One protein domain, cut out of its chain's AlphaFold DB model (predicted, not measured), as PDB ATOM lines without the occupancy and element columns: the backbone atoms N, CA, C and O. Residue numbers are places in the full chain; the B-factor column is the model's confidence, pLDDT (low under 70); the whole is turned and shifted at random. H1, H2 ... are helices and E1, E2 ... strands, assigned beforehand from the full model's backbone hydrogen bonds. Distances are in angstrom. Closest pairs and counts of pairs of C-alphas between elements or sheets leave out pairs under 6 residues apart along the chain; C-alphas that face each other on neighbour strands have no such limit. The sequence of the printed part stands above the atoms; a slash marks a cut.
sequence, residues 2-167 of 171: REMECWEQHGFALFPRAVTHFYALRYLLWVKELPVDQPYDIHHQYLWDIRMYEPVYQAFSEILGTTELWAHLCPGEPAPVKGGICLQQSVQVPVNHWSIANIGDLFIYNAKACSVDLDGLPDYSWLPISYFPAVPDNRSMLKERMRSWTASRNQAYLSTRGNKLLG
ATOM      1  N   ARG A   2     124.270-201.258 281.170       81.25
ATOM      2  CA  ARG A   2     124.001-201.732 282.542       81.25
ATOM      3  C   ARG A   2     123.945-203.259 282.665       81.25
ATOM      4  O   ARG A   2     124.292-203.808 283.702       81.25
ATOM      5  N   GLU A   3     123.485-203.937 281.622       85.25
ATOM      6  CA  GLU A   3     123.315-205.391 281.578       85.25
ATOM      7  C   GLU A   3     124.670-206.101 281.636       85.25
ATOM      8  O   GLU A   3     124.860-207.007 282.442       85.25
ATOM      9  N   MET A   4     125.629-205.634 280.835       90.94
ATOM     10  CA  MET A   4     126.977-206.197 280.792       90.94
ATOM     11  C   MET A   4     127.805-205.841 282.024       90.94
ATOM     12  O   MET A   4     128.519-206.699 282.528       90.94
ATOM     13  N   GLU A   5     127.644-204.637 282.580       87.88
ATOM     14  CA  GLU A   5     128.231-204.298 283.886       87.88
ATOM     15  C   GLU A   5     127.741-205.263 284.981       87.88
ATOM     16  O   GLU A   5     128.534-205.779 285.766       87.88
ATOM     17  N   CYS A   6     126.436-205.557 285.005       87.19
ATOM     18  CA  CYS A   6     125.848-206.521 285.936       87.19
ATOM     19  C   CYS A   6     126.389-207.941 285.701       87.19
ATOM     20  O   CYS A   6     126.736-208.636 286.659       87.19
ATOM     21  N   TRP A   7     126.518-208.357 284.439       92.00
ATOM     22  CA  TRP A   7     127.100-209.649 284.081       92.00
ATOM     23  C   TRP A   7     128.534-209.794 284.594       92.00
ATOM     24  O   TRP A   7     128.849-210.785 285.251       92.00
ATOM     25  N   GLU A   8     129.386-208.806 284.336       91.12
ATOM     26  CA  GLU A   8     130.792-208.817 284.745       91.12
ATOM     27  C   GLU A   8     130.950-208.835 286.271       91.12
ATOM     28  O   GLU A   8     131.831-209.514 286.797       91.12
ATOM     29  N   GLN A   9     130.081-208.120 286.993       89.31
ATOM     30  CA  GLN A   9     130.153-208.007 288.451       89.31
ATOM     31  C   GLN A   9     129.516-209.186 289.192       89.31
ATOM     32  O   GLN A   9     129.972-209.551 290.278       89.31
ATOM     33  N   HIS A  10     128.440-209.760 288.650       89.12
ATOM     34  CA  HIS A  10     127.584-210.687 289.390       89.12
ATOM     35  C   HIS A  10     127.360-212.032 288.698       89.12
ATOM     36  O   HIS A  10     126.833-212.952 289.319       89.12
ATOM     37  N   GLY A  11     127.758-212.184 287.434       91.19
ATOM     38  CA  GLY A  11     127.541-213.409 286.666       91.19
ATOM     39  C   GLY A  11     126.086-213.619 286.240       91.19
ATOM     40  O   GLY A  11     125.708-214.750 285.931       91.19
ATOM     41  N   PHE A  12     125.273-212.559 286.232       92.69
ATOM     42  CA  PHE A  12     123.927-212.560 285.664       92.69
ATOM     43  C   PHE A  12     123.590-211.217 285.011       92.69
ATOM     44  O   PHE A  12     124.132-210.180 285.381       92.69
ATOM     45  N   ALA A  13     122.653-211.239 284.068       93.56
ATOM     46  CA  ALA A  13     122.107-210.060 283.416       93.56
ATOM     47  C   ALA A  13     120.608-210.234 283.148       93.56
ATOM     48  O   ALA A  13     120.134-211.336 282.861       93.56
ATOM     49  N   LEU A  14     119.868-209.130 283.226       93.50
ATOM     50  CA  LEU A  14     118.457-209.061 282.855       93.50
ATOM     51  C   LEU A  14     118.312-208.159 281.630       93.50
ATOM     52  O   LEU A  14     118.643-206.978 281.685       93.50
ATOM     53  N   PHE A  15     117.789-208.718 280.546       94.94
ATOM     54  CA  PHE A  15     117.533-208.026 279.290       94.94
ATOM     55  C   PHE A  15     116.034-207.722 279.189       94.94
ATOM     56  O   PHE A  15     115.234-208.635 278.942       94.94
ATOM     57  N   PRO A  16     115.619-206.463 279.400       93.44
ATOM     58  CA  PRO A  16     114.209-206.119 279.449       93.44
ATOM     59  C   PRO A  16     113.561-206.197 278.066       93.44
ATOM     60  O   PRO A  16     114.132-205.734 277.077       93.44
ATOM     61  N   ARG A  17     112.328-206.711 277.999       92.69
ATOM     62  CA  ARG A  17     111.530-206.835 276.764       92.69
ATOM     63  C   ARG A  17     112.272-207.570 275.639       92.69
ATOM     64  O   ARG A  17     112.085-207.256 274.462       92.69
ATOM     65  N   ALA A  18     113.102-208.550 275.996       95.69
ATOM     66  CA  ALA A  18     113.833-209.379 275.040       95.69
ATOM     67  C   ALA A  18     112.896-210.165 274.113       95.69
ATOM     68  O   ALA A  18     113.269-210.508 272.995       95.69
ATOM     69  N   VAL A  19     111.670-210.434 274.561       95.88
ATOM     70  CA  VAL A  19     110.617-211.096 273.798       95.88
ATOM     71  C   VAL A  19     109.324-210.296 273.937       95.88
ATOM     72  O   VAL A  19     109.005-209.778 275.005       95.88
ATOM     73  N   THR A  20     108.544-210.186 272.860       94.44
ATOM     74  CA  THR A  20     107.225-209.547 272.954       94.44
ATOM     75  C   THR A  20     106.263-210.419 273.763       94.44
ATOM     76  O   THR A  20     106.305-211.649 273.690       94.44
ATOM     77  N   HIS A  21     105.322-209.788 274.470       92.88
ATOM     78  CA  HIS A  21     104.250-210.489 275.190       92.88
ATOM     79  C   HIS A  21     103.550-211.546 274.329       92.88
ATOM     80  O   HIS A  21     103.204-212.609 274.827       92.88
ATOM     81  N   PHE A  22     103.378-211.279 273.030       92.50
ATOM     82  CA  PHE A  22     102.770-212.216 272.092       92.50
ATOM     83  C   PHE A  22     103.465-213.586 272.098       92.50
ATOM     84  O   PHE A  22     102.800-214.607 272.259       92.50
ATOM     85  N   TYR A  23     104.793-213.630 271.977       92.94
ATOM     86  CA  TYR A  23     105.527-214.896 271.960       92.94
ATOM     87  C   TYR A  23     105.492-215.608 273.319       92.94
ATOM     88  O   TYR A  23     105.279-216.820 273.352       92.94
ATOM     89  N   ALA A  24     105.630-214.861 274.420       91.56
ATOM     90  CA  ALA A  24     105.539-215.408 275.777       91.56
ATOM     91  C   ALA A  24     104.156-216.026 276.054       91.56
ATOM     92  O   ALA A  24     104.054-217.157 276.527       91.56
ATOM     93  N   LEU A  25     103.081-215.322 275.680       90.56
ATOM     94  CA  LEU A  25     101.706-215.787 275.864       90.56
ATOM     95  C   LEU A  25     101.373-216.994 274.982       90.56
ATOM     96  O   LEU A  25     100.714-217.911 275.461       90.56
ATOM     97  N   ARG A  26     101.847-217.050 273.727       91.50
ATOM     98  CA  ARG A  26     101.665-218.248 272.886       91.50
ATOM     99  C   ARG A  26     102.308-219.485 273.506       91.50
ATOM    100  O   ARG A  26     101.703-220.551 273.483       91.50
ATOM    101  N   TYR A  27     103.520-219.351 274.051       89.12
ATOM    102  CA  TYR A  27     104.175-220.456 274.749       89.12
ATOM    103  C   TYR A  27     103.371-220.887 275.981       89.12
ATOM    104  O   TYR A  27     103.082-222.070 276.124       89.12
ATOM    105  N   LEU A  28     102.947-219.936 276.821       88.12
ATOM    106  CA  LEU A  28     102.124-220.228 277.997       88.12
ATOM    107  C   LEU A  28     100.811-220.934 277.651       88.12
ATOM    108  O   LEU A  28     100.424-221.862 278.356       88.12
ATOM    109  N   LEU A  29     100.119-220.491 276.599       88.44
ATOM    110  CA  LEU A  29      98.887-221.129 276.131       88.44
ATOM    111  C   LEU A  29      99.154-222.576 275.718       88.44
ATOM    112  O   LEU A  29      98.490-223.475 276.221       88.44
ATOM    113  N   TRP A  30     100.180-222.802 274.895       87.88
ATOM    114  CA  TRP A  30     100.568-224.148 274.476       87.88
ATOM    115  C   TRP A  30     100.898-225.057 275.663       87.88
ATOM    116  O   TRP A  30     100.389-226.169 275.745       87.88
ATOM    117  N   VAL A  31     101.711-224.584 276.608       84.50
ATOM    118  CA  VAL A  31     102.113-225.376 277.776       84.50
ATOM    119  C   VAL A  31     100.929-225.736 278.671       84.50
ATOM    120  O   VAL A  31     100.860-226.859 279.156       84.50
ATOM    121  N   LYS A  32      99.974-224.819 278.858       84.00
ATOM    122  CA  LYS A  32      98.758-225.080 279.645       84.00
ATOM    123  C   LYS A  32      97.820-226.100 278.998       84.00
ATOM    124  O   LYS A  32      96.990-226.672 279.696       84.00
ATOM    125  N   GLU A  33      97.930-226.307 277.689       85.81
ATOM    126  CA  GLU A  33      97.146-227.295 276.941       85.81
ATOM    127  C   GLU A  33      97.805-228.682 276.914       85.81
ATOM    128  O   GLU A  33      97.169-229.654 276.495       85.81
ATOM    129  N   LEU A  34      99.061-228.807 277.361       82.50
ATOM    130  CA  LEU A  34      99.740-230.098 277.415       82.50
ATOM    131  C   LEU A  34      99.168-230.977 278.544       82.50
ATOM    132  O   LEU A  34      98.938-230.491 279.654       82.50
ATOM    133  N   PRO A  35      98.974-232.287 278.302       81.88
ATOM    134  CA  PRO A  35      98.699-233.246 279.366       81.88
ATOM    135  C   PRO A  35      99.793-233.207 280.439       81.88
ATOM    136  O   PRO A  35     100.970-233.087 280.108       81.88
ATOM    137  N   VAL A  36      99.408-233.386 281.707       75.12
ATOM    138  CA  VAL A  36     100.312-233.317 282.877       75.12
ATOM    139  C   VAL A  36     101.548-234.217 282.726       75.12
ATOM    140  O   VAL A  36     102.639-233.838 283.138       75.12
ATOM    141  N   ASP A  37     101.390-235.373 282.077       75.19
ATOM    142  CA  ASP A  37     102.445-236.380 281.928       75.19
ATOM    143  C   ASP A  37     103.208-236.293 280.593       75.19
ATOM    144  O   ASP A  37     104.047-237.147 280.295       75.19
ATOM    145  N   GLN A  38     102.917-235.297 279.746       73.81
ATOM    146  CA  GLN A  38     103.569-235.172 278.446       73.81
ATOM    147  C   GLN A  38     104.842-234.312 278.543       73.81
ATOM    148  O   GLN A  38     104.760-233.135 278.896       73.81
ATOM    149  N   PRO A  39     106.023-234.839 278.165       72.75
ATOM    150  CA  PRO A  39     107.233-234.031 278.105       72.75
ATOM    151  C   PRO A  39     107.110-232.948 277.027       72.75
ATOM    152  O   PRO A  39     106.572-233.185 275.941       72.75
ATOM    153  N   TYR A  40     107.654-231.765 277.315       79.56
ATOM    154  CA  TYR A  40     107.701-230.659 276.363       79.56
ATOM    155  C   TYR A  40     108.456-231.054 275.095       79.56
ATOM    156  O   TYR A  40     109.606-231.493 275.145       79.56
ATOM    157  N   ASP A  41     107.833-230.827 273.941       86.31
ATOM    158  CA  ASP A  41     108.526-230.939 272.664       86.31
ATOM    159  C   ASP A  41     109.434-229.721 272.474       86.31
ATOM    160  O   ASP A  41     108.989-228.645 272.073       86.31
ATOM    161  N   ILE A  42     110.725-229.892 272.757       88.50
ATOM    162  CA  ILE A  42     111.748-228.848 272.603       88.50
ATOM    163  C   ILE A  42     111.854-228.302 271.167       88.50
ATOM    164  O   ILE A  42     112.475-227.256 270.953       88.50
ATOM    165  N   HIS A  43     111.264-228.997 270.188       93.19
ATOM    166  CA  HIS A  43     111.245-228.611 268.784       93.19
ATOM    167  C   HIS A  43     109.940-227.947 268.329       93.19
ATOM    168  O   HIS A  43     109.818-227.591 267.161       93.19
ATOM    169  N   HIS A  44     109.010-227.670 269.244       92.38
ATOM    170  CA  HIS A  44     107.784-226.947 268.927       92.38
ATOM    171  C   HIS A  44     108.052-225.542 268.344       92.38
ATOM    172  O   HIS A  44     108.958-224.829 268.793       92.38
ATOM    173  N   GLN A  45     107.220-225.102 267.388       94.25
ATOM    174  CA  GLN A  45     107.391-223.821 266.680       94.25
ATOM    175  C   GLN A  45     107.525-222.631 267.633       94.25
ATOM    176  O   GLN A  45     108.338-221.743 267.406       94.25
ATOM    177  N   TYR A  46     106.756-222.607 268.723       92.88
ATOM    178  CA  TYR A  46     106.763-221.465 269.641       92.88
ATOM    179  C   TYR A  46     108.097-221.296 270.372       92.88
ATOM    180  O   TYR A  46     108.504-220.164 270.618       92.88
ATOM    181  N   LEU A  47     108.795-222.399 270.660       92.69
ATOM    182  CA  LEU A  47     110.143-222.357 271.219       92.69
ATOM    183  C   LEU A  47     111.142-221.856 270.185       92.69
ATOM    184  O   LEU A  47     111.965-220.996 270.489       92.69
ATOM    185  N   TRP A  48     111.062-222.366 268.956       95.56
ATOM    186  CA  TRP A  48     111.974-221.965 267.887       95.56
ATOM    187  C   TRP A  48     111.787-220.517 267.454       95.56
ATOM    188  O   TRP A  48     112.782-219.845 267.207       95.56
ATOM    189  N   ASP A  49     110.562-219.995 267.451       96.19
ATOM    190  CA  ASP A  49     110.304-218.578 267.190       96.19
ATOM    191  C   ASP A  49     111.026-217.681 268.203       96.19
ATOM    192  O   ASP A  49     111.659-216.702 267.816       96.19
ATOM    193  N   ILE A  50     110.990-218.048 269.490       96.25
ATOM    194  CA  ILE A  50     111.697-217.321 270.553       96.25
ATOM    195  C   ILE A  50     113.209-217.502 270.411       96.25
ATOM    196  O   ILE A  50     113.953-216.532 270.532       96.25
ATOM    197  N   ARG A  51     113.679-218.715 270.088       96.19
ATOM    198  CA  ARG A  51     115.110-218.967 269.878       96.19
ATOM    199  C   ARG A  51     115.678-218.166 268.698       96.19
ATOM    200  O   ARG A  51     116.784-217.630 268.736       96.19
ATOM    201  N   MET A  52     114.915-218.043 267.624       96.56
ATOM    202  CA  MET A  52     115.332-217.275 266.455       96.56
ATOM    203  C   MET A  52     115.149-215.762 266.637       96.56
ATOM    204  O   MET A  52     115.631-214.997 265.797       96.56
ATOM    205  N   TYR A  53     114.474-215.317 267.700       97.06
ATOM    206  CA  TYR A  53     114.162-213.910 267.906       97.06
ATOM    207  C   TYR A  53     115.435-213.087 268.145       97.06
ATOM    208  O   TYR A  53     116.276-213.443 268.971       97.06
ATOM    209  N   GLU A  54     115.585-211.988 267.399       96.50
ATOM    210  CA  GLU A  54     116.824-211.193 267.365       96.50
ATOM    211  C   GLU A  54     117.327-210.771 268.748       96.50
ATOM    212  O   GLU A  54     118.487-211.042 269.040       96.50
ATOM    213  N   PRO A  55     116.508-210.161 269.627       97.50
ATOM    214  CA  PRO A  55     117.014-209.648 270.895       97.50
ATOM    215  C   PRO A  55     117.491-210.767 271.826       97.50
ATOM    216  O   PRO A  55     118.473-210.587 272.537       97.50
ATOM    217  N   VAL A  56     116.848-211.941 271.778       97.88
ATOM    218  CA  VAL A  56     117.291-213.128 272.527       97.88
ATOM    219  C   VAL A  56     118.652-213.588 272.018       97.88
ATOM    220  O   VAL A  56     119.573-213.796 272.802       97.88
ATOM    221  N   TYR A  57     118.790-213.724 270.699       97.88
ATOM    222  CA  TYR A  57     120.048-214.130 270.083       97.88
ATOM    223  C   TYR A  57     121.189-213.152 270.387       97.88
ATOM    224  O   TYR A  57     122.265-213.590 270.789       97.88
ATOM    225  N   GLN A  58     120.945-211.847 270.260       97.94
ATOM    226  CA  GLN A  58     121.944-210.815 270.544       97.94
ATOM    227  C   GLN A  58     122.368-210.820 272.014       97.94
ATOM    228  O   GLN A  58     123.563-210.784 272.287       97.94
ATOM    229  N   ALA A  59     121.425-210.964 272.951       97.88
ATOM    230  CA  ALA A  59     121.743-211.046 274.376       97.88
ATOM    231  C   ALA A  59     122.688-212.219 274.686       97.88
ATOM    232  O   ALA A  59     123.701-212.047 275.360       97.88
ATOM    233  N   PHE A  60     122.415-213.411 274.143       98.00
ATOM    234  CA  PHE A  60     123.327-214.547 274.306       98.00
ATOM    235  C   PHE A  60     124.662-214.345 273.588       98.00
ATOM    236  O   PHE A  60     125.693-214.743 274.124       98.00
ATOM    237  N   SER A  61     124.658-213.731 272.404       97.62
ATOM    238  CA  SER A  61     125.882-213.438 271.653       97.62
ATOM    239  C   SER A  61     126.804-212.485 272.405       97.62
ATOM    240  O   SER A  61     128.016-212.691 272.398       97.62
ATOM    241  N   GLU A  62     126.239-211.470 273.057       97.12
ATOM    242  CA  GLU A  62     126.972-210.502 273.871       97.12
ATOM    243  C   GLU A  62     127.557-211.178 275.119       97.12
ATOM    244  O   GLU A  62     128.756-211.086 275.369       97.12
ATOM    245  N   ILE A  63     126.740-211.956 275.839       97.25
ATOM    246  CA  ILE A  63     127.153-212.668 277.059       97.25
ATOM    247  C   ILE A  63     128.233-213.723 276.788       97.25
ATOM    248  O   ILE A  63     129.159-213.890 277.582       97.25
ATOM    249  N   LEU A  64     128.115-214.460 275.683       96.50
ATOM    250  CA  LEU A  64     129.052-215.525 275.317       96.50
ATOM    251  C   LEU A  64     130.256-215.014 274.514       96.50
ATOM    252  O   LEU A  64     131.177-215.789 274.261       96.50
ATOM    253  N   GLY A  65     130.258-213.741 274.107       96.75
ATOM    254  CA  GLY A  65     131.344-213.129 273.339       96.75
ATOM    255  C   GLY A  65     131.529-213.707 271.933       96.75
ATOM    256  O   GLY A  65     132.618-213.615 271.372       96.75
ATOM    257  N   THR A  66     130.499-214.337 271.362       97.50
ATOM    258  CA  THR A  66     130.539-214.919 270.013       97.50
ATOM    259  C   THR A  66     129.155-214.954 269.381       97.50
ATOM    260  O   THR A  66     128.155-215.179 270.060       97.50
ATOM    261  N   THR A  67     129.101-214.771 268.063       97.19
ATOM    262  CA  THR A  67     127.883-214.943 267.261       97.19
ATOM    263  C   THR A  67     127.645-216.402 266.875       97.19
ATOM    264  O   THR A  67     126.539-216.780 266.508       97.19
ATOM    265  N   GLU A  68     128.669-217.249 266.943       97.75
ATOM    266  CA  GLU A  68     128.547-218.654 266.564       97.75
ATOM    267  C   GLU A  68     127.927-219.451 267.707       97.75
ATOM    268  O   GLU A  68     128.626-219.945 268.589       97.75
ATOM    269  N   LEU A  69     126.598-219.546 267.721       97.62
ATOM    270  CA  LEU A  69     125.841-220.118 268.832       97.62
ATOM    271  C   LEU A  69     125.056-221.354 268.418       97.62
ATOM    272  O   LEU A  69     124.492-221.427 267.332       97.62
ATOM    273  N   TRP A  70     124.939-222.313 269.321       97.56
ATOM    274  CA  TRP A  70     123.959-223.386 269.246       97.56
ATOM    275  C   TRP A  70     122.943-223.244 270.373       97.56
ATOM    276  O   TRP A  70     123.266-222.894 271.507       97.56
ATOM    277  N   ALA A  71     121.685-223.538 270.053       96.69
ATOM    278  CA  ALA A  71     120.632-223.669 271.046       96.69
ATOM    279  C   ALA A  71     120.902-224.890 271.935       96.69
ATOM    280  O   ALA A  71     121.184-225.953 271.398       96.69
ATOM    281  N   HIS A  72     120.766-224.785 273.255       95.00
ATOM    282  CA  HIS A  72     120.760-225.950 274.141       95.00
ATOM    283  C   HIS A  72     119.441-226.715 273.987       95.00
ATOM    284  O   HIS A  72     118.356-226.144 274.170       95.00
ATOM    285  N   LEU A  73     119.551-227.991 273.632       91.94
ATOM    286  CA  LEU A  73     118.461-228.898 273.286       91.94
ATOM    287  C   LEU A  73     118.489-230.172 274.137       91.94
ATOM    288  O   LEU A  73     117.430-230.687 274.479       91.94
ATOM    289  N   CYS A  74     119.672-230.662 274.511       83.94
ATOM    290  CA  CYS A  74     119.829-231.963 275.162       83.94
ATOM    291  C   CYS A  74     120.641-231.846 276.466       83.94
ATOM    292  O   CYS A  74     121.626-231.116 276.478       83.94
ATOM    293  N   PRO A  75     120.334-232.617 277.531       78.69
ATOM    294  CA  PRO A  75     121.065-232.557 278.807       78.69
ATOM    295  C   PRO A  75     122.582-232.804 278.724       78.69
ATOM    296  O   PRO A  75     123.314-232.415 279.629       78.69
ATOM    297  N   GLY A  76     123.063-233.468 277.667       83.12
ATOM    298  CA  GLY A  76     124.494-233.716 277.443       83.12
ATOM    299  C   GLY A  76     125.258-232.535 276.833       83.12
ATOM    300  O   GLY A  76     126.469-232.630 276.638       83.12
ATOM    301  N   GLU A  77     124.577-231.440 276.495       91.44
ATOM    302  CA  GLU A  77     125.190-230.274 275.865       91.44
ATOM    303  C   GLU A  77     125.762-229.303 276.907       91.44
ATOM    304  O   GLU A  77     125.221-229.153 278.005       91.44
ATOM    305  N   PRO A  78     126.873-228.613 276.598       88.88
ATOM    306  CA  PRO A  78     127.483-227.695 277.544       88.88
ATOM    307  C   PRO A  78     126.616-226.439 277.694       88.88
ATOM    308  O   PRO A  78     126.621-225.585 276.820       88.88
ATOM    309  N   ALA A  79     125.926-226.277 278.826       83.00
ATOM    310  CA  ALA A  79     125.199-225.045 279.166       83.00
ATOM    311  C   ALA A  79     125.655-224.450 280.513       83.00
ATOM    312  O   ALA A  79     124.883-224.419 281.475       83.00
ATOM    313  N   PRO A  80     126.918-223.981 280.620       88.00
ATOM    314  CA  PRO A  80     127.376-223.273 281.818       88.00
ATOM    315  C   PRO A  80     126.667-221.922 281.990       88.00
ATOM    316  O   PRO A  80     126.525-221.448 283.113       88.00
ATOM    317  N   VAL A  81     126.215-221.321 280.887       93.56
ATOM    318  CA  VAL A  81     125.340-220.151 280.875       93.56
ATOM    319  C   VAL A  81     123.930-220.630 280.568       93.56
ATOM    320  O   VAL A  81     123.701-221.339 279.587       93.56
ATOM    321  N   LYS A  82     122.991-220.258 281.430       93.25
ATOM    322  CA  LYS A  82     121.576-220.592 281.312       93.25
ATOM    323  C   LYS A  82     120.758-219.322 281.155       93.25
ATOM    324  O   LYS A  82     121.202-218.246 281.553       93.25
ATOM    325  N   GLY A  83     119.552-219.449 280.620       93.12
ATOM    326  CA  GLY A  83     118.604-218.351 280.641       93.12
ATOM    327  C   GLY A  83     117.153-218.786 280.741       93.12
ATOM    328  O   GLY A  83     116.807-219.963 280.616       93.12
ATOM    329  N   GLY A  84     116.309-217.795 280.998       92.94
ATOM    330  CA  GLY A  84     114.871-217.955 281.094       92.94
ATOM    331  C   GLY A  84     114.141-216.699 280.639       92.94
ATOM    332  O   GLY A  84     114.513-215.593 281.029       92.94
ATOM    333  N   ILE A  85     113.090-216.867 279.835       94.44
ATOM    334  CA  ILE A  85     112.140-215.786 279.546       94.44
ATOM    335  C   ILE A  85     111.093-215.768 280.647       94.44
ATOM    336  O   ILE A  85     110.449-216.789 280.884       94.44
ATOM    337  N   CYS A  86     110.906-214.625 281.298       92.94
ATOM    338  CA  CYS A  86     109.844-214.455 282.277       92.94
ATOM    339  C   CYS A  86     108.480-214.513 281.575       92.94
ATOM    340  O   CYS A  86     108.259-213.885 280.537       92.94
ATOM    341  N   LEU A  87     107.560-215.289 282.137       91.31
ATOM    342  CA  LEU A  87     106.230-215.530 281.581       91.31
ATOM    343  C   LEU A  87     105.114-214.902 282.428       91.31
ATOM    344  O   LEU A  87     103.982-214.798 281.964       91.31
ATOM    345  N   GLN A  88     105.416-214.452 283.647       89.25
ATOM    346  CA  GLN A  88     104.448-213.791 284.526       89.25
ATOM    347  C   GLN A  88     104.579-212.276 284.437       89.25
ATOM    348  O   GLN A  88     105.613-211.750 284.040       89.25
ATOM    349  N   GLN A  89     103.541-211.557 284.863       89.56
ATOM    350  CA  GLN A  89     103.565-210.090 284.883       89.56
ATOM    351  C   GLN A  89     104.792-209.537 285.617       89.56
ATOM    352  O   GLN A  89     105.392-208.576 285.146       89.56
ATOM    353  N   SER A  90     105.156-210.157 286.740       89.62
ATOM    354  CA  SER A  90     106.282-209.761 287.578       89.62
ATOM    355  C   SER A  90     106.744-210.951 288.426       89.62
ATOM    356  O   SER A  90     105.915-211.605 289.057       89.62
ATOM    357  N   VAL A  91     108.044-211.248 288.431       88.25
ATOM    358  CA  VAL A  91     108.665-212.344 289.194       88.25
ATOM    359  C   VAL A  91     109.894-211.824 289.912       88.25
ATOM    360  O   VAL A  91     110.737-211.159 289.305       88.25
ATOM    361  N   GLN A  92     110.030-212.169 291.192       85.88
ATOM    362  CA  GLN A  92     111.252-211.886 291.925       85.88
ATOM    363  C   GLN A  92     112.357-212.854 291.509       85.88
ATOM    364  O   GLN A  92     112.231-214.066 291.675       85.88
ATOM    365  N   VAL A  93     113.446-212.316 290.963       84.12
ATOM    366  CA  VAL A  93     114.622-213.123 290.628       84.12
ATOM    367  C   VAL A  93     115.402-213.378 291.924       84.12
ATOM    368  O   VAL A  93     115.619-212.427 292.680       84.12
ATOM    369  N   PRO A  94     115.822-214.623 292.222       76.50
ATOM    370  CA  PRO A  94     116.515-214.966 293.467       76.50
ATOM    371  C   PRO A  94     117.993-214.530 293.435       76.50
ATOM    372  O   PRO A  94     118.907-215.338 293.576       76.50
ATOM    373  N   VAL A  95     118.233-213.236 293.221       78.00
ATOM    374  CA  VAL A  95     119.553-212.600 293.185       78.00
ATOM    375  C   VAL A  95     119.566-211.357 294.075       78.00
ATOM    376  O   VAL A  95     118.543-210.711 294.296       78.00
ATOM    377  N   ASN A  96     120.745-211.003 294.589       68.75
ATOM    378  CA  ASN A  96     120.902-209.908 295.556       68.75
ATOM    379  C   ASN A  96     120.719-208.502 294.941       68.75
ATOM    380  O   ASN A  96     120.582-207.533 295.684       68.75
ATOM    381  N   HIS A  97     120.716-208.379 293.607       64.31
ATOM    382  CA  HIS A  97     120.600-207.113 292.874       64.31
ATOM    383  C   HIS A  97     119.640-207.289 291.690       64.31
ATOM    384  O   HIS A  97     119.710-208.302 291.009       64.31
ATOM    385  N   TRP A  98     118.771-206.301 291.441       61.09
ATOM    386  CA  TRP A  98     117.674-206.351 290.454       61.09
ATOM    387  C   TRP A  98     116.633-207.423 290.781       61.09
ATOM    388  O   TRP A  98     116.711-208.582 290.394       61.09
ATOM    389  N   SER A  99     115.626-206.995 291.534       71.06
ATOM    390  CA  SER A  99     114.714-207.898 292.222       71.06
ATOM    391  C   SER A  99     113.474-208.277 291.423       71.06
ATOM    392  O   SER A  99     112.639-208.975 291.978       71.06
ATOM    393  N   ILE A 100     113.278-207.794 290.190       88.06
ATOM    394  CA  ILE A 100     112.022-208.004 289.452       88.06
ATOM    395  C   ILE A 100     112.281-208.185 287.954       88.06
ATOM    396  O   ILE A 100     112.816-207.288 287.306       88.06
ATOM    397  N   ALA A 101     111.826-209.312 287.407       91.12
ATOM    398  CA  ALA A 101     111.684-209.553 285.975       91.12
ATOM    399  C   ALA A 101     110.204-209.498 285.581       91.12
ATOM    400  O   ALA A 101     109.353-210.031 286.289       91.12
ATOM    401  N   ASN A 102     109.892-208.895 284.443       93.50
ATOM    402  CA  ASN A 102     108.539-208.811 283.902       93.50
ATOM    403  C   ASN A 102     108.396-209.719 282.684       93.50
ATOM    404  O   ASN A 102     109.385-210.115 282.070       93.50
ATOM    405  N   ILE A 103     107.161-210.038 282.313       93.62
ATOM    406  CA  ILE A 103     106.865-210.884 281.154       93.62
ATOM    407  C   ILE A 103     107.620-210.411 279.898       93.62
ATOM    408  O   ILE A 103     107.579-209.243 279.512       93.62
ATOM    409  N   GLY A 104     108.303-211.352 279.245       94.88
ATOM    410  CA  GLY A 104     109.133-211.098 278.070       94.88
ATOM    411  C   GLY A 104     110.563-210.642 278.375       94.88
ATOM    412  O   GLY A 104     111.374-210.587 277.450       94.88
ATOM    413  N   ASP A 105     110.905-210.352 279.633       95.31
ATOM    414  CA  ASP A 105     112.291-210.121 280.039       95.31
ATOM    415  C   ASP A 105     113.082-211.436 279.971       95.31
ATOM    416  O   ASP A 105     112.579-212.504 280.330       95.31
ATOM    417  N   LEU A 106     114.330-211.356 279.509       95.94
ATOM    418  CA  LEU A 106     115.261-212.479 279.459       95.94
ATOM    419  C   LEU A 106     116.267-212.347 280.596       95.94
ATOM    420  O   LEU A 106     117.045-211.399 280.638       95.94
ATOM    421  N   PHE A 107     116.275-213.320 281.494       94.38
ATOM    422  CA  PHE A 107     117.302-213.452 282.515       94.38
ATOM    423  C   PHE A 107     118.364-214.445 282.040       94.38
ATOM    424  O   PHE A 107     118.020-215.563 281.662       94.38
ATOM    425  N   ILE A 108     119.636-214.049 282.053       94.88
ATOM    426  CA  ILE A 108     120.784-214.899 281.710       94.88
ATOM    427  C   ILE A 108     121.711-214.962 282.918       94.88
ATOM    428  O   ILE A 108     122.016-213.936 283.518       94.88
ATOM    429  N   TYR A 109     122.184-216.153 283.272       93.25
ATOM    430  CA  TYR A 109     123.071-216.348 284.412       93.25
ATOM    431  C   TYR A 109     124.101-217.444 284.154       93.25
ATOM    432  O   TYR A 109     123.862-218.421 283.442       93.25
ATOM    433  N   ASN A 110     125.270-217.290 284.765       92.88
ATOM    434  CA  ASN A 110     126.284-218.326 284.824       92.88
ATOM    435  C   ASN A 110     125.923-219.304 285.947       92.88
ATOM    436  O   ASN A 110     126.041-218.968 287.123       92.88
ATOM    437  N   ALA A 111     125.541-220.530 285.597       88.75
ATOM    438  CA  ALA A 111     125.115-221.559 286.545       88.75
ATOM    439  C   ALA A 111     126.222-221.998 287.524       88.75
ATOM    440  O   ALA A 111     125.933-222.642 288.528       88.75
ATOM    441  N   LYS A 112     127.493-221.667 287.248       86.44
ATOM    442  CA  LYS A 112     128.610-221.901 288.179       86.44
ATOM    443  C   LYS A 112     128.807-220.757 289.175       86.44
ATOM    444  O   LYS A 112     129.355-220.993 290.244       86.44
ATOM    445  N   ALA A 113     128.415-219.537 288.810       84.19
ATOM    446  CA  ALA A 113     128.577-218.346 289.647       84.19
ATOM    447  C   ALA A 113     127.303-218.024 290.444       84.19
ATOM    448  O   ALA A 113     127.377-217.544 291.571       84.19
ATOM    449  N   CYS A 114     126.140-218.317 289.864       78.31
ATOM    450  CA  CYS A 114     124.824-218.075 290.426       78.31
ATOM    451  C   CYS A 114     124.101-219.412 290.613       78.31
ATOM    452  O   CYS A 114     123.731-220.061 289.634       78.31
ATOM    453  N   SER A 115     123.857-219.806 291.866       74.06
ATOM    454  CA  SER A 115     123.003-220.956 292.187       74.06
ATOM    455  C   SER A 115     121.530-220.549 292.102       74.06
ATOM    456  O   SER A 115     120.838-220.466 293.114       74.06
ATOM    457  N   VAL A 116     121.073-220.234 290.890       77.00
ATOM    458  CA  VAL A 116     119.673-219.920 290.597       77.00
ATOM    459  C   VAL A 116     118.987-221.182 290.099       77.00
ATOM    460  O   VAL A 116     119.430-221.789 289.123       77.00
ATOM    461  N   ASP A 117     117.893-221.548 290.756       72.81
ATOM    462  CA  ASP A 117     117.006-222.608 290.300       72.81
ATOM    463  C   ASP A 117     115.749-221.983 289.679       72.81
ATOM    464  O   ASP A 117     114.797-221.640 290.378       72.81
ATOM    465  N   LEU A 118     115.778-221.766 288.359       72.50
ATOM    466  CA  LEU A 118     114.589-221.324 287.618       72.50
ATOM    467  C   LEU A 118     113.564-222.457 287.443       72.50
ATOM    468  O   LEU A 118     112.404-222.170 287.152       72.50
ATOM    469  N   ASP A 119     113.992-223.712 287.617       59.53
ATOM    470  CA  ASP A 119     113.186-224.918 287.414       59.53
ATOM    471  C   ASP A 119     112.470-225.351 288.714       59.53
ATOM    472  O   ASP A 119     111.472-226.068 288.672       59.53
ATOM    473  N   GLY A 120     112.941-224.881 289.874       54.94
ATOM    474  CA  GLY A 120     112.423-225.195 291.211       54.94
ATOM    475  C   GLY A 120     111.142-224.461 291.628       54.94
ATOM    476  O   GLY A 120     110.671-224.659 292.748       54.94
ATOM    477  N   LEU A 121     110.562-223.623 290.759       50.66
ATOM    478  CA  LEU A 121     109.299-222.923 291.020       50.66
ATOM    479  C   LEU A 121     108.170-223.523 290.156       50.66
ATOM    480  O   LEU A 121     108.258-223.458 288.930       50.66
ATOM    481  N   PRO A 122     107.087-224.063 290.748       51.53
ATOM    482  CA  PRO A 122     106.056-224.841 290.041       51.53
ATOM    483  C   PRO A 122     105.125-224.033 289.108       51.53
ATOM    484  O   PRO A 122     104.106-224.546 288.650       51.53
ATOM    485  N   ASP A 123     105.460-222.786 288.774       62.16
ATOM    486  CA  ASP A 123     104.454-221.790 288.379       62.16
ATOM    487  C   ASP A 123     104.486-221.392 286.893       62.16
ATOM    488  O   ASP A 123     103.933-220.356 286.515       62.16
ATOM    489  N   TYR A 124     105.154-222.166 286.025       70.44
ATOM    490  CA  TYR A 124     105.387-221.787 284.618       70.44
ATOM    491  C   TYR A 124     105.954-220.365 284.490       70.44
ATOM    492  O   TYR A 124     105.632-219.634 283.556       70.44
ATOM    493  N   SER A 125     106.736-219.930 285.482       79.81
ATOM    494  CA  SER A 125     107.183-218.539 285.570       79.81
ATOM    495  C   SER A 125     108.285-218.214 284.576       79.81
ATOM    496  O   SER A 125     108.437-217.060 284.178       79.81
ATOM    497  N   TRP A 126     109.013-219.240 284.146       88.25
ATOM    498  CA  TRP A 126     110.157-219.121 283.266       88.25
ATOM    499  C   TRP A 126     110.037-220.119 282.124       88.25
ATOM    500  O   TRP A 126     109.764-221.295 282.341       88.25
ATOM    501  N   LEU A 127     110.263-219.644 280.903       90.25
ATOM    502  CA  LEU A 127     110.550-220.487 279.751       90.25
ATOM    503  C   LEU A 127     112.068-220.699 279.690       90.25
ATOM    504  O   LEU A 127     112.774-219.727 279.406       90.25
ATOM    505  N   PRO A 128     112.586-221.923 279.894       89.81
ATOM    506  CA  PRO A 128     114.013-222.185 279.787       89.81
ATOM    507  C   PRO A 128     114.516-221.954 278.358       89.81
ATOM    508  O   PRO A 128     114.025-222.553 277.395       89.81
ATOM    509  N   ILE A 129     115.527-221.102 278.218       92.75
ATOM    510  CA  ILE A 129     116.212-220.854 276.952       92.75
ATOM    511  C   ILE A 129     117.690-220.602 277.222       92.75
ATOM    512  O   ILE A 129     118.057-219.676 277.931       92.75
ATOM    513  N   SER A 130     118.554-221.439 276.659       95.00
ATOM    514  CA  SER A 130     119.999-221.369 276.900       95.00
ATOM    515  C   SER A 130     120.732-221.649 275.609       95.00
ATOM    516  O   SER A 130     120.324-222.572 274.896       95.00
ATOM    517  N   TYR A 131     121.791-220.891 275.322       96.81
ATOM    518  CA  TYR A 131     122.709-221.112 274.198       96.81
ATOM    519  C   TYR A 131     124.109-221.429 274.697       96.81
ATOM    520  O   TYR A 131     124.453-221.183 275.852       96.81
ATOM    521  N   PHE A 132     124.921-221.956 273.793       96.88
ATOM    522  CA  PHE A 132     126.342-222.169 274.003       96.88
ATOM    523  C   PHE A 132     127.105-221.954 272.692       96.88
ATOM    524  O   PHE A 132     126.488-222.003 271.625       96.88
ATOM    525  N   PRO A 133     128.426-221.707 272.739       97.12
ATOM    526  CA  PRO A 133     129.233-221.592 271.529       97.12
ATOM    527  C   PRO A 133     129.093-222.828 270.636       97.12
ATOM    528  O   PRO A 133     129.141-223.960 271.118       97.12
ATOM    529  N   ALA A 134     128.914-222.618 269.336       95.94
ATOM    530  CA  ALA A 134     128.781-223.692 268.368       95.94
ATOM    531  C   ALA A 134     130.036-224.579 268.356       95.94
ATOM    532  O   ALA A 134     131.163-224.094 268.397       95.94
ATOM    533  N   VAL A 135     129.840-225.897 268.265       94.00
ATOM    534  CA  VAL A 135     130.935-226.883 268.216       94.00
ATOM    535  C   VAL A 135     130.810-227.765 266.970       94.00
ATOM    536  O   VAL A 135     130.599-228.975 267.084       94.00
ATOM    537  N   PRO A 136     130.925-227.189 265.754       88.94
ATOM    538  CA  PRO A 136     130.634-227.886 264.495       88.94
ATOM    539  C   PRO A 136     131.491-229.137 264.261       88.94
ATOM    540  O   PRO A 136     131.056-230.064 263.574       88.94
ATOM    541  N   ASP A 137     132.676-229.205 264.867       92.75
ATOM    542  CA  ASP A 137     133.569-230.360 264.761       92.75
ATOM    543  C   ASP A 137     133.155-231.535 265.665       92.75
ATOM    544  O   ASP A 137     133.599-232.671 265.465       92.75
ATOM    545  N   ASN A 138     132.245-231.318 266.622       93.94
ATOM    546  CA  ASN A 138     131.706-232.375 267.472       93.94
ATOM    547  C   ASN A 138     130.601-233.162 266.747       93.94
ATOM    548  O   ASN A 138     129.400-232.982 266.964       93.94
ATOM    549  N   ARG A 139     131.027-234.096 265.889       92.94
ATOM    550  CA  ARG A 139     130.128-234.937 265.080       92.94
ATOM    551  C   ARG A 139     129.140-235.759 265.908       92.94
ATOM    552  O   ARG A 139     128.032-236.010 265.435       92.94
ATOM    553  N   SER A 140     129.524-236.204 267.108       93.25
ATOM    554  CA  SER A 140     128.635-237.002 267.966       93.25
ATOM    555  C   SER A 140     127.454-236.167 268.446       93.25
ATOM    556  O   SER A 140     126.305-236.569 268.262       93.25
ATOM    557  N   MET A 141     127.741-234.970 268.965       93.62
ATOM    558  CA  MET A 141     126.724-234.026 269.423       93.62
ATOM    559  C   MET A 141     125.810-233.599 268.274       93.62
ATOM    560  O   MET A 141     124.591-233.674 268.396       93.62
ATOM    561  N   LEU A 142     126.375-233.258 267.111       93.56
ATOM    562  CA  LEU A 142     125.572-232.923 265.934       93.56
ATOM    563  C   LEU A 142     124.635-234.077 265.534       93.56
ATOM    564  O   LEU A 142     123.454-233.860 265.261       93.56
ATOM    565  N   LYS A 143     125.126-235.322 265.552       93.81
ATOM    566  CA  LYS A 143     124.316-236.508 265.245       93.81
ATOM    567  C   LYS A 143     123.177-236.713 266.248       93.81
ATOM    568  O   LYS A 143     122.129-237.234 265.869       93.81
ATOM    569  N   GLU A 144     123.367-236.384 267.520       93.19
ATOM    570  CA  GLU A 144     122.309-236.449 268.538       93.19
ATOM    571  C   GLU A 144     121.262-235.355 268.341       93.19
ATOM    572  O   GLU A 144     120.072-235.662 268.319       93.19
ATOM    573  N   ARG A 145     121.695-234.117 268.074       93.31
ATOM    574  CA  ARG A 145     120.806-232.993 267.740       93.31
ATOM    575  C   ARG A 145     119.931-233.303 266.533       93.31
ATOM    576  O   ARG A 145     118.718-233.128 266.595       93.31
ATOM    577  N   MET A 146     120.525-233.826 265.456       93.88
ATOM    578  CA  MET A 146     119.773-234.207 264.257       93.88
ATOM    579  C   MET A 146     118.809-235.360 264.534       93.88
ATOM    580  O   MET A 146     117.681-235.331 264.055       93.88
ATOM    581  N   ARG A 147     119.212-236.353 265.341       93.12
ATOM    582  CA  ARG A 147     118.310-237.437 265.752       93.12
ATOM    583  C   ARG A 147     117.110-236.898 266.530       93.12
ATOM    584  O   ARG A 147     115.985-237.235 266.171       93.12
ATOM    585  N   SER A 148     117.341-236.030 267.516       91.06
ATOM    586  CA  SER A 148     116.277-235.357 268.273       91.06
ATOM    587  C   SER A 148     115.337-234.574 267.353       91.06
ATOM    588  O   SER A 148     114.126-234.772 267.400       91.06
ATOM    589  N   TRP A 149     115.900-233.774 266.439       93.31
ATOM    590  CA  TRP A 149     115.136-233.009 265.452       93.31
ATOM    591  C   TRP A 149     114.232-233.903 264.594       93.31
ATOM    592  O   TRP A 149     113.036-233.657 264.487       93.31
ATOM    593  N   THR A 150     114.783-234.981 264.026       92.12
ATOM    594  CA  THR A 150     114.020-235.913 263.175       92.12
ATOM    595  C   THR A 150     112.966-236.721 263.927       92.12
ATOM    596  O   THR A 150     112.001-237.168 263.314       92.12
ATOM    597  N   ALA A 151     113.153-236.933 265.231       90.38
ATOM    598  CA  ALA A 151     112.225-237.688 266.064       90.38
ATOM    599  C   ALA A 151     111.035-236.841 266.537       90.38
ATOM    600  O   ALA A 151     110.007-237.403 266.925       90.38
ATOM    601  N   SER A 152     111.153-235.509 266.508       87.56
ATOM    602  CA  SER A 152     110.043-234.623 266.844       87.56
ATOM    603  C   SER A 152     108.912-234.749 265.824       87.56
ATOM    604  O   SER A 152     109.121-234.778 264.610       87.56
ATOM    605  N   ARG A 153     107.680-234.800 266.340       82.25
ATOM    606  CA  ARG A 153     106.460-234.771 265.524       82.25
ATOM    607  C   ARG A 153     106.155-233.366 265.006       82.25
ATOM    608  O   ARG A 153     105.421-233.236 264.032       82.25
ATOM    609  N   ASN A 154     106.726-232.340 265.638       76.06
ATOM    610  CA  ASN A 154     106.560-230.945 265.273       76.06
ATOM    611  C   ASN A 154     107.865-230.434 264.663       76.06
ATOM    612  O   ASN A 154     108.751-229.944 265.358       76.06
ATOM    613  N   GLN A 155     107.991-230.540 263.342       76.38
ATOM    614  CA  GLN A 155     109.113-229.928 262.638       76.38
ATOM    615  C   GLN A 155     108.846-228.431 262.507       76.38
ATOM    616  O   GLN A 155     108.134-227.996 261.601       76.38
ATOM    617  N   ALA A 156     109.380-227.645 263.443       91.25
ATOM    618  CA  ALA A 156     109.304-226.196 263.351       91.25
ATOM    619  C   ALA A 156     109.915-225.698 262.031       91.25
ATOM    620  O   ALA A 156     110.936-226.192 261.552       91.25
ATOM    621  N   TYR A 157     109.309-224.667 261.459       94.75
ATOM    622  CA  TYR A 157     109.923-223.872 260.418       94.75
ATOM    623  C   TYR A 157     111.143-223.147 260.990       94.75
ATOM    624  O   TYR A 157     111.020-222.334 261.913       94.75
ATOM    625  N   LEU A 158     112.313-223.435 260.421       96.38
ATOM    626  CA  LEU A 158     113.576-222.806 260.784       96.38
ATOM    627  C   LEU A 158     113.973-221.780 259.724       96.38
ATOM    628  O   LEU A 158     114.122-222.097 258.546       96.38
ATOM    629  N   SER A 159     114.198-220.546 260.169       96.62
ATOM    630  CA  SER A 159     114.946-219.559 259.387       96.62
ATOM    631  C   SER A 159     116.415-219.983 259.247       96.62
ATOM    632  O   SER A 159     116.873-220.895 259.937       96.62
ATOM    633  N   THR A 160     117.201-219.253 258.451       96.75
ATOM    634  CA  THR A 160     118.666-219.420 258.393       96.75
ATOM    635  C   THR A 160     119.304-219.401 259.788       96.75
ATOM    636  O   THR A 160     120.137-220.245 260.107       96.75
ATOM    637  N   ARG A 161     118.863-218.501 260.682       97.06
ATOM    638  CA  ARG A 161     119.334-218.495 262.076       97.06
ATOM    639  C   ARG A 161     118.923-219.759 262.821       97.06
ATOM    640  O   ARG A 161     119.722-220.294 263.576       97.06
ATOM    641  N   GLY A 162     117.696-220.230 262.617       97.44
ATOM    642  CA  GLY A 162     117.209-221.475 263.210       97.44
ATOM    643  C   GLY A 162     118.071-222.670 262.819       97.44
ATOM    644  O   GLY A 162     118.476-223.431 263.692       97.44
ATOM    645  N   ASN A 163     118.431-222.784 261.539       97.31
ATOM    646  CA  ASN A 163     119.309-223.849 261.052       97.31
ATOM    647  C   ASN A 163     120.713-223.775 261.669       97.31
ATOM    648  O   ASN A 163     121.246-224.787 262.127       97.31
ATOM    649  N   LYS A 164     121.290-222.573 261.772       97.69
ATOM    650  CA  LYS A 164     122.579-222.370 262.448       97.69
ATOM    651  C   LYS A 164     122.515-222.693 263.944       97.69
ATOM    652  O   LYS A 164     123.366-223.420 264.447       97.69
ATOM    653  N   LEU A 165     121.467-222.243 264.642       97.50
ATOM    654  CA  LEU A 165     121.225-222.555 266.055       97.50
ATOM    655  C   LEU A 165     120.991-224.052 266.286       97.50
ATOM    656  O   LEU A 165     121.402-224.574 267.319       97.50
ATOM    657  N   LEU A 166     120.344-224.755 265.353       96.19
ATOM    658  CA  LEU A 166     120.187-226.211 265.375       96.19
ATOM    659  C   LEU A 166     121.518-226.931 265.093       96.19
ATOM    660  O   LEU A 166     121.728-228.038 265.588       96.19
ATOM    661  N   GLY A 167     122.420-226.303 264.341       95.31
ATOM    662  CA  GLY A 167     123.663-226.891 263.845       95.31
ATOM    663  C   GLY A 167     123.505-227.632 262.514       95.31
ATOM    664  O   GLY A 167     124.442-228.302 262.088       95.31
TER     665      GLY A 167
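This is residues 2 to 167 of the 171 residues of an uncharacterized protein of Paenibacillus sp. BK033 (UniProt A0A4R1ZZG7). A four-stranded sheet, E1, E4, E3 and E5, has H4 over one face, while the unnamed loops of residues 91 to 99 and 112 to 123 reach out on the side away from H4. E5 runs on into E6, which pairs with E2 in a small second sheet; H6 packs on E2, with H5 beyond it at the far end from H1, and the hairpin of H2 and H3 sits along one side. The printed part has 166 residues, with six named helices and six named strands in the order H1 E1 H2 H3 H4 E2 E3 E4 E5 E6 H5 H6; both sheets are antiparallel and the class is mixed. It is compact, with a radius of gyration of the C-alphas of 15.3 A, and spans 42 by 37 by 25 A.

H1, residues 2 to 10, begins at C-alpha 2 (124.001, -201.732, 282.542). E1 is residues 12 to 15. H2, residues 21 to 33, is 18.3 A long; H3 is residues 45 to 52, and H4, residues 54 to 64, is 15.2 A long. E2 is residues 69 to 71, E3 residues 81 to 86, 16.6 A long, and E4 residues 106 to 110, 13.6 A long. E5 is residues 126 to 128 and E6 residues 131 to 133. H5, residues 139 to 151, is 18.1 A long. H6, residues 160 to 166, ends at C-alpha 166 (120.187, -226.211, 265.375).

In the larger sheet, N 13 of E1 and O 108 of E4 are 2.8 A apart, within hydrogen-bond range, as are N 84 of E3 and O 107 of E4, 2.9 A, and N 85 of E3 and O 127 of E5, 2.9 A. E3 and E4 form a hairpin. H2 and H4 make two layers with this sheet, helices on one face of it. H4, at a height of 9.8 A, runs along the strands, at 16 degrees to E4 on the local plane. H1 is on the same face, beside the strands, at a height of only 4.2 A, only just above the sheet's level. H2 and H3 form a helical hairpin and touch, C-alphas 27 and 46 being closest at 5.8 A, through residues 23 to 27 of H2 alone. H3 and H6 touch, C-alphas 52 and 162 at 5.6 A, about perpendicular at 78 degrees. The closest C-alphas of E2 and H6, Trp 70 and Leu 165, are 4.3 A apart. N 70 of E2 and O 132 of E6 are 2.8 A apart, within hydrogen-bond range. H5 is close to H6 but not clearly touching, C-alphas 145 and 166 at 7.2 A. Every O i to N i+4 pair is within hydrogen-bond range in H1 to H6.

The C-alphas farthest apart, those of Gln 9 and Arg 153, are 42.5 A apart. The printed part has no cut. The links H2 to H3, E3 to E4 and E4 to E5 are long, and residues 33 to 39, of which 33 belongs to H2, stand free. The mean pLDDT of the printed part is 89.0; residues 96 to 98 and 119 to 123 are under 70.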